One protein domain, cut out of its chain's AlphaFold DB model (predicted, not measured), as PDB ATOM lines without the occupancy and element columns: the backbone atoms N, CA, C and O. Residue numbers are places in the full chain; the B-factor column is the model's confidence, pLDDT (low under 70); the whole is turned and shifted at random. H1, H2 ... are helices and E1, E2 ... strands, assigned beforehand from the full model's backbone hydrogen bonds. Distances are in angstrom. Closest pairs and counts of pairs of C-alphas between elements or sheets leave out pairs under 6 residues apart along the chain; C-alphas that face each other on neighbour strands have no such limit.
ATOM      1  N   ILE A  16      16.821 -21.102  37.692       96.62
ATOM      2  CA  ILE A  16      17.159 -19.866  38.393       96.62
ATOM      3  C   ILE A  16      16.756 -18.703  37.495       96.62
ATOM      4  O   ILE A  16      17.412 -18.413  36.495       96.62
ATOM      5  N   PHE A  17      15.695 -18.003  37.874       96.31
ATOM      6  CA  PHE A  17      15.291 -16.753  37.239       96.31
ATOM      7  C   PHE A  17      15.882 -15.591  38.028       96.31
ATOM      8  O   PHE A  17      15.722 -15.527  39.246       96.31
ATOM      9  N   THR A  18      16.567 -14.666  37.358       93.62
ATOM     10  CA  THR A  18      17.158 -13.509  38.036       93.62
ATOM     11  C   THR A  18      16.985 -12.225  37.239       93.62
ATOM     12  O   THR A  18      17.069 -12.202  36.009       93.62
ATOM     13  N   THR A  19      16.741 -11.143  37.970       90.50
ATOM     14  CA  THR A  19      16.713  -9.766  37.470       90.50
ATOM     15  C   THR A  19      18.070  -9.073  37.628       90.50
ATOM     16  O   THR A  19      18.228  -7.945  37.159       90.50
ATOM     17  N   ASN A  20      19.044  -9.729  38.274       90.19
ATOM     18  CA  ASN A  20      20.387  -9.201  38.481       90.19
ATOM     19  C   ASN A  20      21.211  -9.262  37.192       90.19
ATOM     20  O   ASN A  20      21.164 -10.247  36.451       90.19
ATOM     21  N   TYR A  21      22.017  -8.223  36.973       88.00
ATOM     22  CA  TYR A  21      22.870  -8.096  35.790       88.00
ATOM     23  C   TYR A  21      24.265  -8.697  35.966       88.00
ATOM     24  O   TYR A  21      24.953  -8.904  34.970       88.00
ATOM     25  N   ASP A  22      24.708  -8.933  37.203       89.50
ATOM     26  CA  ASP A  22      26.022  -9.508  37.492       89.50
ATOM     27  C   ASP A  22      26.141 -10.965  37.008       89.50
ATOM     28  O   ASP A  22      25.174 -11.559  36.529       89.50
ATOM     29  N   ILE A  23      27.345 -11.530  37.113       91.12
ATOM     30  CA  ILE A  23      27.671 -12.908  36.705       91.12
ATOM     31  C   ILE A  23      27.995 -13.813  37.904       91.12
ATOM     32  O   ILE A  23      28.624 -14.858  37.742       91.12
ATOM     33  N   LEU A  24      27.616 -13.415  39.125       92.62
ATOM     34  CA  LEU A  24      28.049 -14.102  40.348       92.62
ATOM     35  C   LEU A  24      27.536 -15.544  40.416       92.62
ATOM     36  O   LEU A  24      28.207 -16.409  40.980       92.62
ATOM     37  N   MET A  25      26.361 -15.818  39.843       94.00
ATOM     38  CA  MET A  25      25.796 -17.167  39.840       94.00
ATOM     39  C   MET A  25      26.493 -18.094  38.864       94.00
ATOM     40  O   MET A  25      26.835 -19.214  39.235       94.00
ATOM     41  N   GLU A  26      26.765 -17.605  37.663       94.50
ATOM     42  CA  GLU A  26      27.564 -18.289  36.656       94.50
ATOM     43  C   GLU A  26      28.954 -18.613  37.213       94.50
ATOM     44  O   GLU A  26      29.345 -19.776  37.244       94.50
ATOM     45  N   GLN A  27      29.644 -17.620  37.785       94.25
ATOM     46  CA  GLN A  27      30.961 -17.811  38.400       94.25
ATOM     47  C   GLN A  27      30.942 -18.841  39.536       94.25
ATOM     48  O   GLN A  27      31.875 -19.629  39.679       94.25
ATOM     49  N   ALA A  28      29.896 -18.844  40.368       95.06
ATOM     50  CA  ALA A  28      29.773 -19.805  41.461       95.06
ATOM     51  C   ALA A  28      29.521 -21.240  40.961       95.06
ATOM     52  O   ALA A  28      30.032 -22.179  41.571       95.06
ATOM     53  N   LEU A  29      28.753 -21.407  39.878       95.81
ATOM     54  CA  LEU A  29      28.525 -22.697  39.219       95.81
ATOM     55  C   LEU A  29      29.807 -23.212  38.563       95.81
ATOM     56  O   LEU A  29      30.202 -24.343  38.830       95.81
ATOM     57  N   GLU A  30      30.500 -22.364  37.798       94.75
ATOM     58  CA  GLU A  30      31.776 -22.703  37.157       94.75
ATOM     59  C   GLU A  30      32.847 -23.085  38.182       94.75
ATOM     60  O   GLU A  30      33.537 -24.086  38.013       94.75
ATOM     61  N   LYS A  31      32.949 -22.342  39.293       96.19
ATOM     62  CA  LYS A  31      33.915 -22.622  40.368       96.19
ATOM     63  C   LYS A  31      33.733 -24.004  41.007       96.19
ATOM     64  O   LYS A  31      34.698 -24.550  41.534       96.19
ATOM     65  N   LEU A  32      32.509 -24.529  41.021       95.38
ATOM     66  CA  LEU A  32      32.180 -25.849  41.565       95.38
ATOM     67  C   LEU A  32      31.934 -26.892  40.467       95.38
ATOM     68  O   LEU A  32      31.412 -27.961  40.764       95.38
ATOM     69  N   GLU A  33      32.289 -26.573  39.218       95.56
ATOM     70  CA  GLU A  33      32.138 -27.449  38.051       95.56
ATOM     71  C   GLU A  33      30.702 -27.971  37.858       95.56
ATOM     72  O   GLU A  33      30.470 -29.059  37.332       95.56
ATOM     73  N   VAL A  34      29.709 -27.175  38.266       95.38
ATOM     74  CA  VAL A  34      28.295 -27.513  38.103       95.38
ATOM     75  C   VAL A  34      27.845 -27.097  36.702       95.38
ATOM     76  O   VAL A  34      27.893 -25.906  36.378       95.38
ATOM     77  N   PRO A  35      27.372 -28.035  35.862       95.06
ATOM     78  CA  PRO A  35      26.962 -27.711  34.505       95.06
ATOM     79  C   PRO A  35      25.724 -26.813  34.512       95.06
ATOM     80  O   PRO A  35      24.755 -27.051  35.247       95.06
ATOM     81  N   TYR A  36      25.738 -25.787  33.663       95.69
ATOM     82  CA  TYR A  36      24.627 -24.858  33.535       95.69
ATOM     83  C   TYR A  36      24.373 -24.424  32.091       95.69
ATOM     84  O   TYR A  36      25.258 -24.458  31.237       95.69
ATOM     85  N   PHE A  37      23.141 -23.997  31.832       95.81
ATOM     86  CA  PHE A  37      22.708 -23.392  30.581       95.81
ATOM     87  C   PHE A  37      22.097 -22.020  30.850       95.81
ATOM     88  O   PHE A  37      21.168 -21.910  31.647       95.81
ATOM     89  N   ASP A  38      22.585 -20.986  30.167       94.44
ATOM     90  CA  ASP A  38      22.115 -19.599  30.294       94.44
ATOM     91  C   ASP A  38      21.511 -19.030  28.997       94.44
ATOM     92  O   ASP A  38      21.349 -17.818  28.847       94.44
ATOM     93  N   GLY A  39      21.194 -19.902  28.033       93.62
ATOM     94  CA  GLY A  39      20.694 -19.515  26.712       93.62
ATOM     95  C   GLY A  39      21.775 -19.337  25.645       93.62
ATOM     96  O   GLY A  39      21.435 -19.187  24.471       93.62
ATOM     97  N   PHE A  40      23.062 -19.378  26.006       94.00
ATOM     98  CA  PHE A  40      24.167 -19.237  25.057       94.00
ATOM     99  C   PHE A  40      24.824 -20.575  24.735       94.00
ATOM    100  O   PHE A  40      25.026 -21.425  25.601       94.00
ATOM    101  N   VAL A  41      25.214 -20.737  23.471       93.00
ATOM    102  CA  VAL A  41      25.951 -21.906  22.979       93.00
ATOM    103  C   VAL A  41      27.169 -21.473  22.171       93.00
ATOM    104  O   VAL A  41      27.198 -20.397  21.574       93.00
ATOM    105  N   GLY A  42      28.180 -22.339  22.124       91.75
ATOM    106  CA  GLY A  42      29.452 -22.081  21.451       91.75
ATOM    107  C   GLY A  42      30.555 -21.670  22.424       91.75
ATOM    108  O   GLY A  42      30.328 -20.927  23.370       91.75
ATOM    109  N   ALA A  43      31.770 -22.166  22.186       88.69
ATOM    110  CA  ALA A  43      32.888 -22.004  23.119       88.69
ATOM    111  C   ALA A  43      33.633 -20.670  22.946       88.69
ATOM    112  O   ALA A  43      33.810 -19.915  23.894       88.69
ATOM    113  N   ARG A  44      34.070 -20.359  21.718       87.56
ATOM    114  CA  ARG A  44      34.906 -19.175  21.440       87.56
ATOM    115  C   ARG A  44      34.106 -17.876  21.378       87.56
ATOM    116  O   ARG A  44      34.596 -16.817  21.747       87.56
ATOM    117  N   ARG A  45      32.904 -17.949  20.814       87.94
ATOM    118  CA  ARG A  45      32.024 -16.800  20.606       87.94
ATOM    119  C   ARG A  45      30.589 -17.239  20.900       87.94
ATOM    120  O   ARG A  45      29.863 -17.540  19.953       87.94
ATOM    121  N   PRO A  46      30.226 -17.361  22.189       93.25
ATOM    122  CA  PRO A  46      28.918 -17.859  22.576       93.25
ATOM    123  C   PRO A  46      27.816 -16.951  22.027       93.25
ATOM    124  O   PRO A  46      27.842 -15.743  22.267       93.25
ATOM    125  N   PHE A  47      26.867 -17.519  21.288       92.00
ATOM    126  CA  PHE A  47      25.713 -16.817  20.726       92.00
ATOM    127  C   PHE A  47      24.427 -17.327  21.368       92.00
ATOM    128  O   PHE A  47      24.358 -18.479  21.798       92.00
ATOM    129  N   PHE A  48      23.417 -16.463  21.454       92.44
ATOM    130  CA  PHE A  48      22.129 -16.839  22.025       92.44
ATOM    131  C   PHE A  48      21.394 -17.803  21.085       92.44
ATOM    132  O   PHE A  48      21.037 -17.420  19.967       92.44
ATOM    133  N   ASP A  49      21.156 -19.038  21.526       92.38
ATOM    134  CA  ASP A  49      20.425 -20.032  20.740       92.38
ATOM    135  C   ASP A  49      18.973 -20.135  21.197       92.38
ATOM    136  O   ASP A  49      18.624 -20.857  22.133       92.38
ATOM    137  N   LEU A  50      18.106 -19.425  20.477       89.31
ATOM    138  CA  LEU A  50      16.676 -19.410  20.752       89.31
ATOM    139  C   LEU A  50      16.051 -20.808  20.705       89.31
ATOM    140  O   LEU A  50      15.122 -21.082  21.462       89.31
ATOM    141  N   ARG A  51      16.544 -21.691  19.832       88.50
ATOM    142  CA  ARG A  51      15.954 -23.019  19.672       88.50
ATOM    143  C   ARG A  51      16.144 -23.856  20.931       88.50
ATOM    144  O   ARG A  51      15.170 -24.398  21.443       88.50
ATOM    145  N   SER A  52      17.361 -23.896  21.475       89.69
ATOM    146  CA  SER A  52      17.642 -24.597  22.734       89.69
ATOM    147  C   SER A  52      16.820 -24.061  23.909       89.69
ATOM    148  O   SER A  52      16.388 -24.842  24.757       89.69
ATOM    149  N   VAL A  53      16.566 -22.747  23.946       88.88
ATOM    150  CA  VAL A  53      15.714 -22.118  24.967       88.88
ATOM    151  C   VAL A  53      14.252 -22.542  24.804       88.88
ATOM    152  O   VAL A  53      13.650 -23.022  25.761       88.88
ATOM    153  N   ALA A  54      13.685 -22.403  23.604       85.44
ATOM    154  CA  ALA A  54      12.272 -22.683  23.345       85.44
ATOM    155  C   ALA A  54      11.922 -24.176  23.485       85.44
ATOM    156  O   ALA A  54      10.937 -24.519  24.138       85.44
ATOM    157  N   ASP A  55      12.758 -25.057  22.932       84.00
ATOM    158  CA  ASP A  55      12.490 -26.500  22.859       84.00
ATOM    159  C   ASP A  55      12.922 -27.257  24.137       84.00
ATOM    160  O   ASP A  55      12.681 -28.458  24.259       84.00
ATOM    161  N   ARG A  56      13.570 -26.580  25.102       80.62
ATOM    162  CA  ARG A  56      14.068 -27.145  26.379       80.62
ATOM    163  C   ARG A  56      14.909 -28.418  26.205       80.62
ATOM    164  O   ARG A  56      14.873 -29.307  27.054       80.62
ATOM    165  N   LEU A  57      15.726 -28.471  25.149       81.62
ATOM    166  CA  LEU A  57      16.567 -29.622  24.757       81.62
ATOM    167  C   LEU A  57      17.791 -29.850  25.664       81.62
ATOM    168  O   LEU A  57      18.714 -30.583  25.312       81.62
ATOM    169  N   ILE A  58      17.821 -29.202  26.826       90.19
ATOM    170  CA  ILE A  58      18.955 -29.199  27.744       90.19
ATOM    171  C   ILE A  58      18.820 -30.358  28.736       90.19
ATOM    172  O   ILE A  58      17.739 -30.493  29.329       90.19
ATOM    173  N   PRO A  59      19.894 -31.144  28.973       90.75
ATOM    174  CA  PRO A  59      19.887 -32.234  29.945       90.75
ATOM    175  C   PRO A  59      19.342 -31.809  31.314       90.75
ATOM    176  O   PRO A  59      19.632 -30.717  31.798       90.75
ATOM    177  N   SER A  60      18.574 -32.684  31.966       88.56
ATOM    178  CA  SER A  60      17.924 -32.391  33.255       88.56
ATOM    179  C   SER A  60      18.901 -32.161  34.411       88.56
ATOM    180  O   SER A  60      18.555 -31.465  35.358       88.56
ATOM    181  N   HIS A  61      20.125 -32.693  34.328       88.56
ATOM    182  CA  HIS A  61      21.162 -32.470  35.339       88.56
ATOM    183  C   HIS A  61      21.844 -31.093  35.222       88.56
ATOM    184  O   HIS A  61      22.655 -30.743  36.075       88.56
ATOM    185  N   TRP A  62      21.549 -30.308  34.176       94.38
ATOM    186  CA  TRP A  62      22.093 -28.957  34.023       94.38
ATOM    187  C   TRP A  62      21.197 -27.950  34.733       94.38
ATOM    188  O   TRP A  62      19.978 -27.924  34.541       94.38
ATOM    189  N   THR A  63      21.817 -27.057  35.496       95.50
ATOM    190  CA  THR A  63      21.118 -25.905  36.072       95.50
ATOM    191  C   THR A  63      20.770 -24.916  34.964       95.50
ATOM    192  O   THR A  63      21.597 -24.623  34.106       95.50
ATOM    193  N   ARG A  64      19.556 -24.371  34.958       95.88
ATOM    194  CA  ARG A  64      19.130 -23.389  33.951       95.88
ATOM    195  C   ARG A  64      19.124 -22.001  34.570       95.88
ATOM    196  O   ARG A  64      18.491 -21.811  35.602       95.88
ATOM    197  N   ILE A  65      19.815 -21.043  33.961       96.38
ATOM    198  CA  ILE A  65      19.838 -19.648  34.402       96.38
ATOM    199  C   ILE A  65      19.137 -18.777  33.367       96.38
ATOM    200  O   ILE A  65      19.500 -18.747  32.195       96.38
ATOM    201  N   TRP A  66      18.168 -17.999  33.824       95.75
ATOM    202  CA  TRP A  66      17.372 -17.117  32.989       95.75
ATOM    203  C   TRP A  66      17.532 -15.670  33.472       95.75
ATOM    204  O   TRP A  66      16.913 -15.243  34.451       95.75
ATOM    205  N   LYS A  67      18.398 -14.907  32.791       93.19
ATOM    206  CA  LYS A  67      18.678 -13.484  33.071       93.19
ATOM    207  C   LYS A  67      17.592 -12.607  32.448       93.19
ATOM    208  O   LYS A  67      17.732 -12.139  31.321       93.19
ATOM    209  N   ILE A  68      16.502 -12.378  33.175       90.81
ATOM    210  CA  ILE A  68      15.269 -11.748  32.669       90.81
ATOM    211  C   ILE A  68      15.506 -10.352  32.073       90.81
ATOM    212  O   ILE A  68      14.863  -9.977  31.094       90.81
ATOM    213  N   HIS A  69      16.456  -9.596  32.622       84.62
ATOM    214  CA  HIS A  69      16.841  -8.278  32.106       84.62
ATOM    215  C   HIS A  69      18.178  -8.271  31.363       84.62
ATOM    216  O   HIS A  69      18.635  -7.213  30.935       84.62
ATOM    217  N   GLY A  70      18.788  -9.438  31.171       87.56
ATOM    218  CA  GLY A  70      20.112  -9.594  30.584       87.56
ATOM    219  C   GLY A  70      21.240  -9.512  31.596       87.56
ATOM    220  O   GLY A  70      21.018  -9.549  32.803       87.56
ATOM    221  N   SER A  71      22.465  -9.441  31.086       87.88
ATOM    222  CA  SER A  71      23.682  -9.456  31.894       87.88
ATOM    223  C   SER A  71      24.702  -8.438  31.385       87.88
ATOM    224  O   SER A  71      24.699  -8.069  30.208       87.88
ATOM    225  N   ILE A  72      25.601  -8.001  32.273       86.19
ATOM    226  CA  ILE A  72      26.726  -7.096  31.972       86.19
ATOM    227  C   ILE A  72      27.630  -7.628  30.858       86.19
ATOM    228  O   ILE A  72      28.242  -6.848  30.128       86.19
ATOM    229  N   ASN A  73      27.707  -8.950  30.702       87.38
ATOM    230  CA  ASN A  73      28.573  -9.593  29.723       87.38
ATOM    231  C   ASN A  73      27.884  -9.854  28.371       87.38
ATOM    232  O   ASN A  73      28.494 -10.468  27.492       87.38
ATOM    233  N   TRP A  74      26.643  -9.392  28.177       90.00
ATOM    234  CA  TRP A  74      25.936  -9.506  26.902       90.00
ATOM    235  C   TRP A  74      26.208  -8.304  26.010       90.00
ATOM    236  O   TRP A  74      26.098  -7.149  26.430       90.00
ATOM    237  N   TYR A  75      26.493  -8.585  24.745       86.19
ATOM    238  CA  TYR A  75      26.691  -7.571  23.726       86.19
ATOM    239  C   TYR A  75      25.991  -7.956  22.426       86.19
ATOM    240  O   TYR A  75      25.763  -9.130  22.133       86.19
ATOM    241  N   GLN A  76      25.638  -6.943  21.643       84.69
ATOM    242  CA  GLN A  76      24.981  -7.116  20.353       84.69
ATOM    243  C   GLN A  76      25.914  -6.764  19.199       84.69
ATOM    244  O   GLN A  76      26.681  -5.807  19.280       84.69
ATOM    245  N   GLU A  77      25.786  -7.489  18.094       85.75
ATOM    246  CA  GLU A  77      26.369  -7.113  16.806       85.75
ATOM    247  C   GLU A  77      25.338  -7.295  15.689       85.75
ATOM    248  O   GLU A  77      24.456  -8.155  15.771       85.75
ATOM    249  N   ILE A  78      25.454  -6.489  14.632       84.75
ATOM    250  CA  ILE A  78      24.655  -6.648  13.416       84.75
ATOM    251  C   ILE A  78      25.482  -7.452  12.419       84.75
ATOM    252  O   ILE A  78      26.494  -6.972  11.912       84.75
ATOM    253  N   VAL A  79      25.039  -8.668  12.118       82.25
ATOM    254  CA  VAL A  79      25.658  -9.543  11.118       82.25
ATOM    255  C   VAL A  79      24.634  -9.773  10.016       82.25
ATOM    256  O   VAL A  79      23.524 -10.218  10.290       82.25
ATOM    257  N   ASN A  80      24.977  -9.443   8.770       84.69
ATOM    258  CA  ASN A  80      24.082  -9.591   7.612       84.69
ATOM    259  C   ASN A  80      22.700  -8.924   7.804       84.69
ATOM    260  O   ASN A  80      21.676  -9.464   7.393       84.69
ATOM    261  N   GLY A  81      22.661  -7.766   8.472       81.38
ATOM    262  CA  GLY A  81      21.420  -7.041   8.769       81.38
ATOM    263  C   GLY A  81      20.582  -7.630   9.912       81.38
ATOM    264  O   GLY A  81      19.525  -7.088  10.222       81.38
ATOM    265  N   GLN A  82      21.042  -8.702  10.566       80.50
ATOM    266  CA  GLN A  82      20.372  -9.319  11.710       80.50
ATOM    267  C   GLN A  82      21.098  -8.990  13.016       80.50
ATOM    268  O   GLN A  82      22.325  -9.048  13.095       80.50
ATOM    269  N   ARG A  83      20.328  -8.659  14.059       81.69
ATOM    270  CA  ARG A  83      20.837  -8.458  15.424       81.69
ATOM    271  C   ARG A  83      21.139  -9.823  16.039       81.69
ATOM    272  O   ARG A  83      20.216 -10.597  16.278       81.69
ATOM    273  N   ILE A  84      22.409 -10.093  16.319       84.25
ATOM    274  CA  ILE A  84      22.851 -11.293  17.033       84.25
ATOM    275  C   ILE A  84      23.388 -10.879  18.397       84.25
ATOM    276  O   ILE A  84      24.098  -9.880  18.527       84.25
ATOM    277  N   ILE A  85      23.031 -11.659  19.412       88.75
ATOM    278  CA  ILE A  85      23.421 -11.421  20.795       88.75
ATOM    279  C   ILE A  85      24.467 -12.450  21.179       88.75
ATOM    280  O   ILE A  85      24.291 -13.652  20.964       88.75
ATOM    281  N   TYR A  86      25.550 -11.951  21.753       89.62
ATOM    282  CA  TYR A  86      26.694 -12.729  22.179       89.62
ATOM    283  C   TYR A  86      26.964 -12.507  23.663       89.62
ATOM    284  O   TYR A  86      26.650 -11.452  24.219       89.62
ATOM    285  N   ARG A  87      27.593 -13.502  24.283       89.56
ATOM    286  CA  ARG A  87      28.111 -13.428  25.650       89.56
ATOM    287  C   ARG A  87      29.630 -13.344  25.600       89.56
ATOM    288  O   ARG A  87      30.274 -14.123  24.901       89.56
ATOM    289  N   SER A  88      30.205 -12.403  26.333       86.12
ATOM    290  CA  SER A  88      31.652 -12.257  26.488       86.12
ATOM    291  C   SER A  88      32.121 -12.907  27.791       86.12
ATOM    292  O   SER A  88      31.395 -12.901  28.783       86.12
ATOM    293  N   SER A  89      33.336 -13.450  27.807       76.38
ATOM    294  CA  SER A  89      34.010 -13.869  29.046       76.38
ATOM    295  C   SER A  89      34.529 -12.672  29.850       76.38
ATOM    296  O   SER A  89      34.626 -12.736  31.069       76.38
ATOM    297  N   GLU A  90      34.828 -11.566  29.168       71.50
ATOM    298  CA  GLU A  90      35.326 -10.324  29.760       71.50
ATOM    299  C   GLU A  90      34.317  -9.190  29.559       71.50
ATOM    300  O   GLU A  90      33.640  -9.127  28.525       71.50
ATOM    301  N   ILE A  91      34.228  -8.264  30.516       64.25
ATOM    302  CA  ILE A  91      33.425  -7.046  30.355       64.25
ATOM    303  C   ILE A  91      34.143  -6.156  29.333       64.25
ATOM    304  O   ILE A  91      35.150  -5.520  29.636       64.25
ATOM    305  N   LYS A  92      33.657  -6.155  28.091       59.47
ATOM    306  CA  LYS A  92      34.244  -5.369  27.000       59.47
ATOM    307  C   LYS A  92      33.794  -3.915  27.081       59.47
ATOM    308  O   LYS A  92      32.701  -3.626  26.624       59.47
ATOM    309  N   ASN A  93      34.653  -3.015  27.554       53.44
ATOM    310  CA  ASN A  93      34.340  -1.582  27.704       53.44
ATOM    311  C   ASN A  93      33.812  -0.887  26.424       53.44
ATOM    312  O   ASN A  93      33.074   0.086  26.534       53.44
ATOM    313  N   ASP A  94      34.149  -1.395  25.231       55.62
ATOM    314  CA  ASP A  94      33.757  -0.820  23.930       55.62
ATOM    315  C   ASP A  94      32.532  -1.497  23.280       55.62
ATOM    316  O   ASP A  94      32.213  -1.251  22.114       55.62
ATOM    317  N   ALA A  95      31.842  -2.394  23.990       55.12
ATOM    318  CA  ALA A  95      30.685  -3.098  23.451       55.12
ATOM    319  C   ALA A  95      29.370  -2.365  23.758       55.12
ATOM    320  O   ALA A  95      29.187  -1.790  24.829       55.12
ATOM    321  N   ALA A  96      28.401  -2.443  22.837       56.41
ATOM    322  CA  ALA A  96      27.026  -2.029  23.107       56.41
ATOM    323  C   ALA A  96      26.391  -3.002  24.116       56.41
ATOM    324  O   ALA A  96      25.748  -3.984  23.734       56.41
ATOM    325  N   HIS A  97      26.638  -2.748  25.400       59.56
ATOM    326  CA  HIS A  97      26.123  -3.541  26.504       59.56
ATOM    327  C   HIS A  97      24.601  -3.470  26.544       59.56
ATOM    328  O   HIS A  97      24.000  -2.397  26.471       59.56
ATOM    329  N   LEU A  98      23.971  -4.629  26.706       61.03
ATOM    330  CA  LEU A  98      22.519  -4.762  26.758       61.03
ATOM    331  C   LEU A  98      21.943  -4.458  28.155       61.03
ATOM    332  O   LEU A  98      21.068  -5.169  28.646       61.03
ATOM    333  N   ILE A  99      22.434  -3.395  28.799       55.62
ATOM    334  CA  ILE A  99      21.882  -2.872  30.053       55.62
ATOM    335  C   ILE A  99      21.292  -1.502  29.772       55.62
ATOM    336  O   ILE A  99      21.984  -0.486  29.733       55.62
ATOM    337  N   TYR A 100      19.982  -1.481  29.569       53.38
ATOM    338  CA  TYR A 100      19.271  -0.246  29.283       53.38
ATOM    339  C   TYR A 100      18.902   0.483  30.583       53.38
ATOM    340  O   TYR A 100      18.445  -0.160  31.535       53.38
ATOM    341  N   PRO A 101      19.055   1.817  30.660       45.97
ATOM    342  CA  PRO A 101      18.536   2.604  31.775       45.97
ATOM    343  C   PRO A 101      17.005   2.495  31.853       45.97
ATOM    344  O   PRO A 101      16.337   2.216  30.856       45.97
ATOM    345  N   SER A 102      16.442   2.720  33.044       50.62
ATOM    346  CA  SER A 102      15.049   2.420  33.423       50.62
ATOM    347  C   SER A 102      13.978   2.856  32.411       50.62
ATOM    348  O   SER A 102      13.002   2.139  32.223       50.62
ATOM    349  N   HIS A 103      14.176   3.979  31.716       44.38
ATOM    350  CA  HIS A 103      13.220   4.511  30.736       44.38
ATOM    351  C   HIS A 103      13.208   3.772  29.383       44.38
ATOM    352  O   HIS A 103      12.195   3.804  28.694       44.38
ATOM    353  N   LEU A 104      14.289   3.072  29.011       50.69
ATOM    354  CA  LEU A 104      14.397   2.301  27.759       50.69
ATOM    355  C   LEU A 104      14.140   0.794  27.960       50.69
ATOM    356  O   LEU A 104      13.929   0.065  26.990       50.69
ATOM    357  N   LYS A 105      14.105   0.322  29.217       56.22
ATOM    358  CA  LYS A 105      13.840  -1.088  29.568       56.22
ATOM    359  C   LYS A 105      12.465  -1.577  29.102       56.22
ATOM    360  O   LYS A 105      12.313  -2.761  28.807       56.22
TER     361      LYS A 105
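AT A GLANCE: This is residues 16 to 105 of the 263 residues of the protein "SIR2-like domain protein" of Leptospira borgpetersenii str. 200701203 (UniProt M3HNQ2). This domain has little regular structure: long loops join a small parallel pair of strands, E1 and E2, two short helices, H1 and H2, that are apart from each other, and a hairpin, E3 and E4, whose tip, residues 78 to 83, sticks out. The 90 printed residues, with 34 in named elements, run E1 H1 H2 E2 E3 E4 and are mixed in class. The whole is compact, radius of gyration of the C-alphas 13.4 A, spanning 35 by 27 by 25 A.

IN THESE COORDINATES: E1, residues 16 to 18, begins at C-alpha 16 (17.159, -19.866, 38.393). H1 is residues 24 to 31, 10.3 A; H2 is 50 to 55; E2 is 63 to 67, 13.0 A. E3 is 74 to 79, 15.8 A; E4, 82 to 87, 16.5 A, ends at C-alpha 87 (28.111, -13.428, 25.650).

HOW THE PARTS SIT: E1 and E2 are parallel, N 16 and O 64 2.8 A apart; with H1 and H2 between, they form a strand-helix-strand unit. Residues 36 to 37 pair parallel with 63 to 64 of E2. E3 and E4 are an antiparallel hairpin, N 77 and O 84 3.0 A apart. In H1 and H2 every O i to N i+4 pair is within hydrogen-bond range. E2 and E4 are apart.

THE WHOLE: C-alphas 32 and 81 are farthest apart, 39.3 A. The printed part has no cut; the link H1 to H2 is long. Residues 91 to 105 are under pLDDT 70.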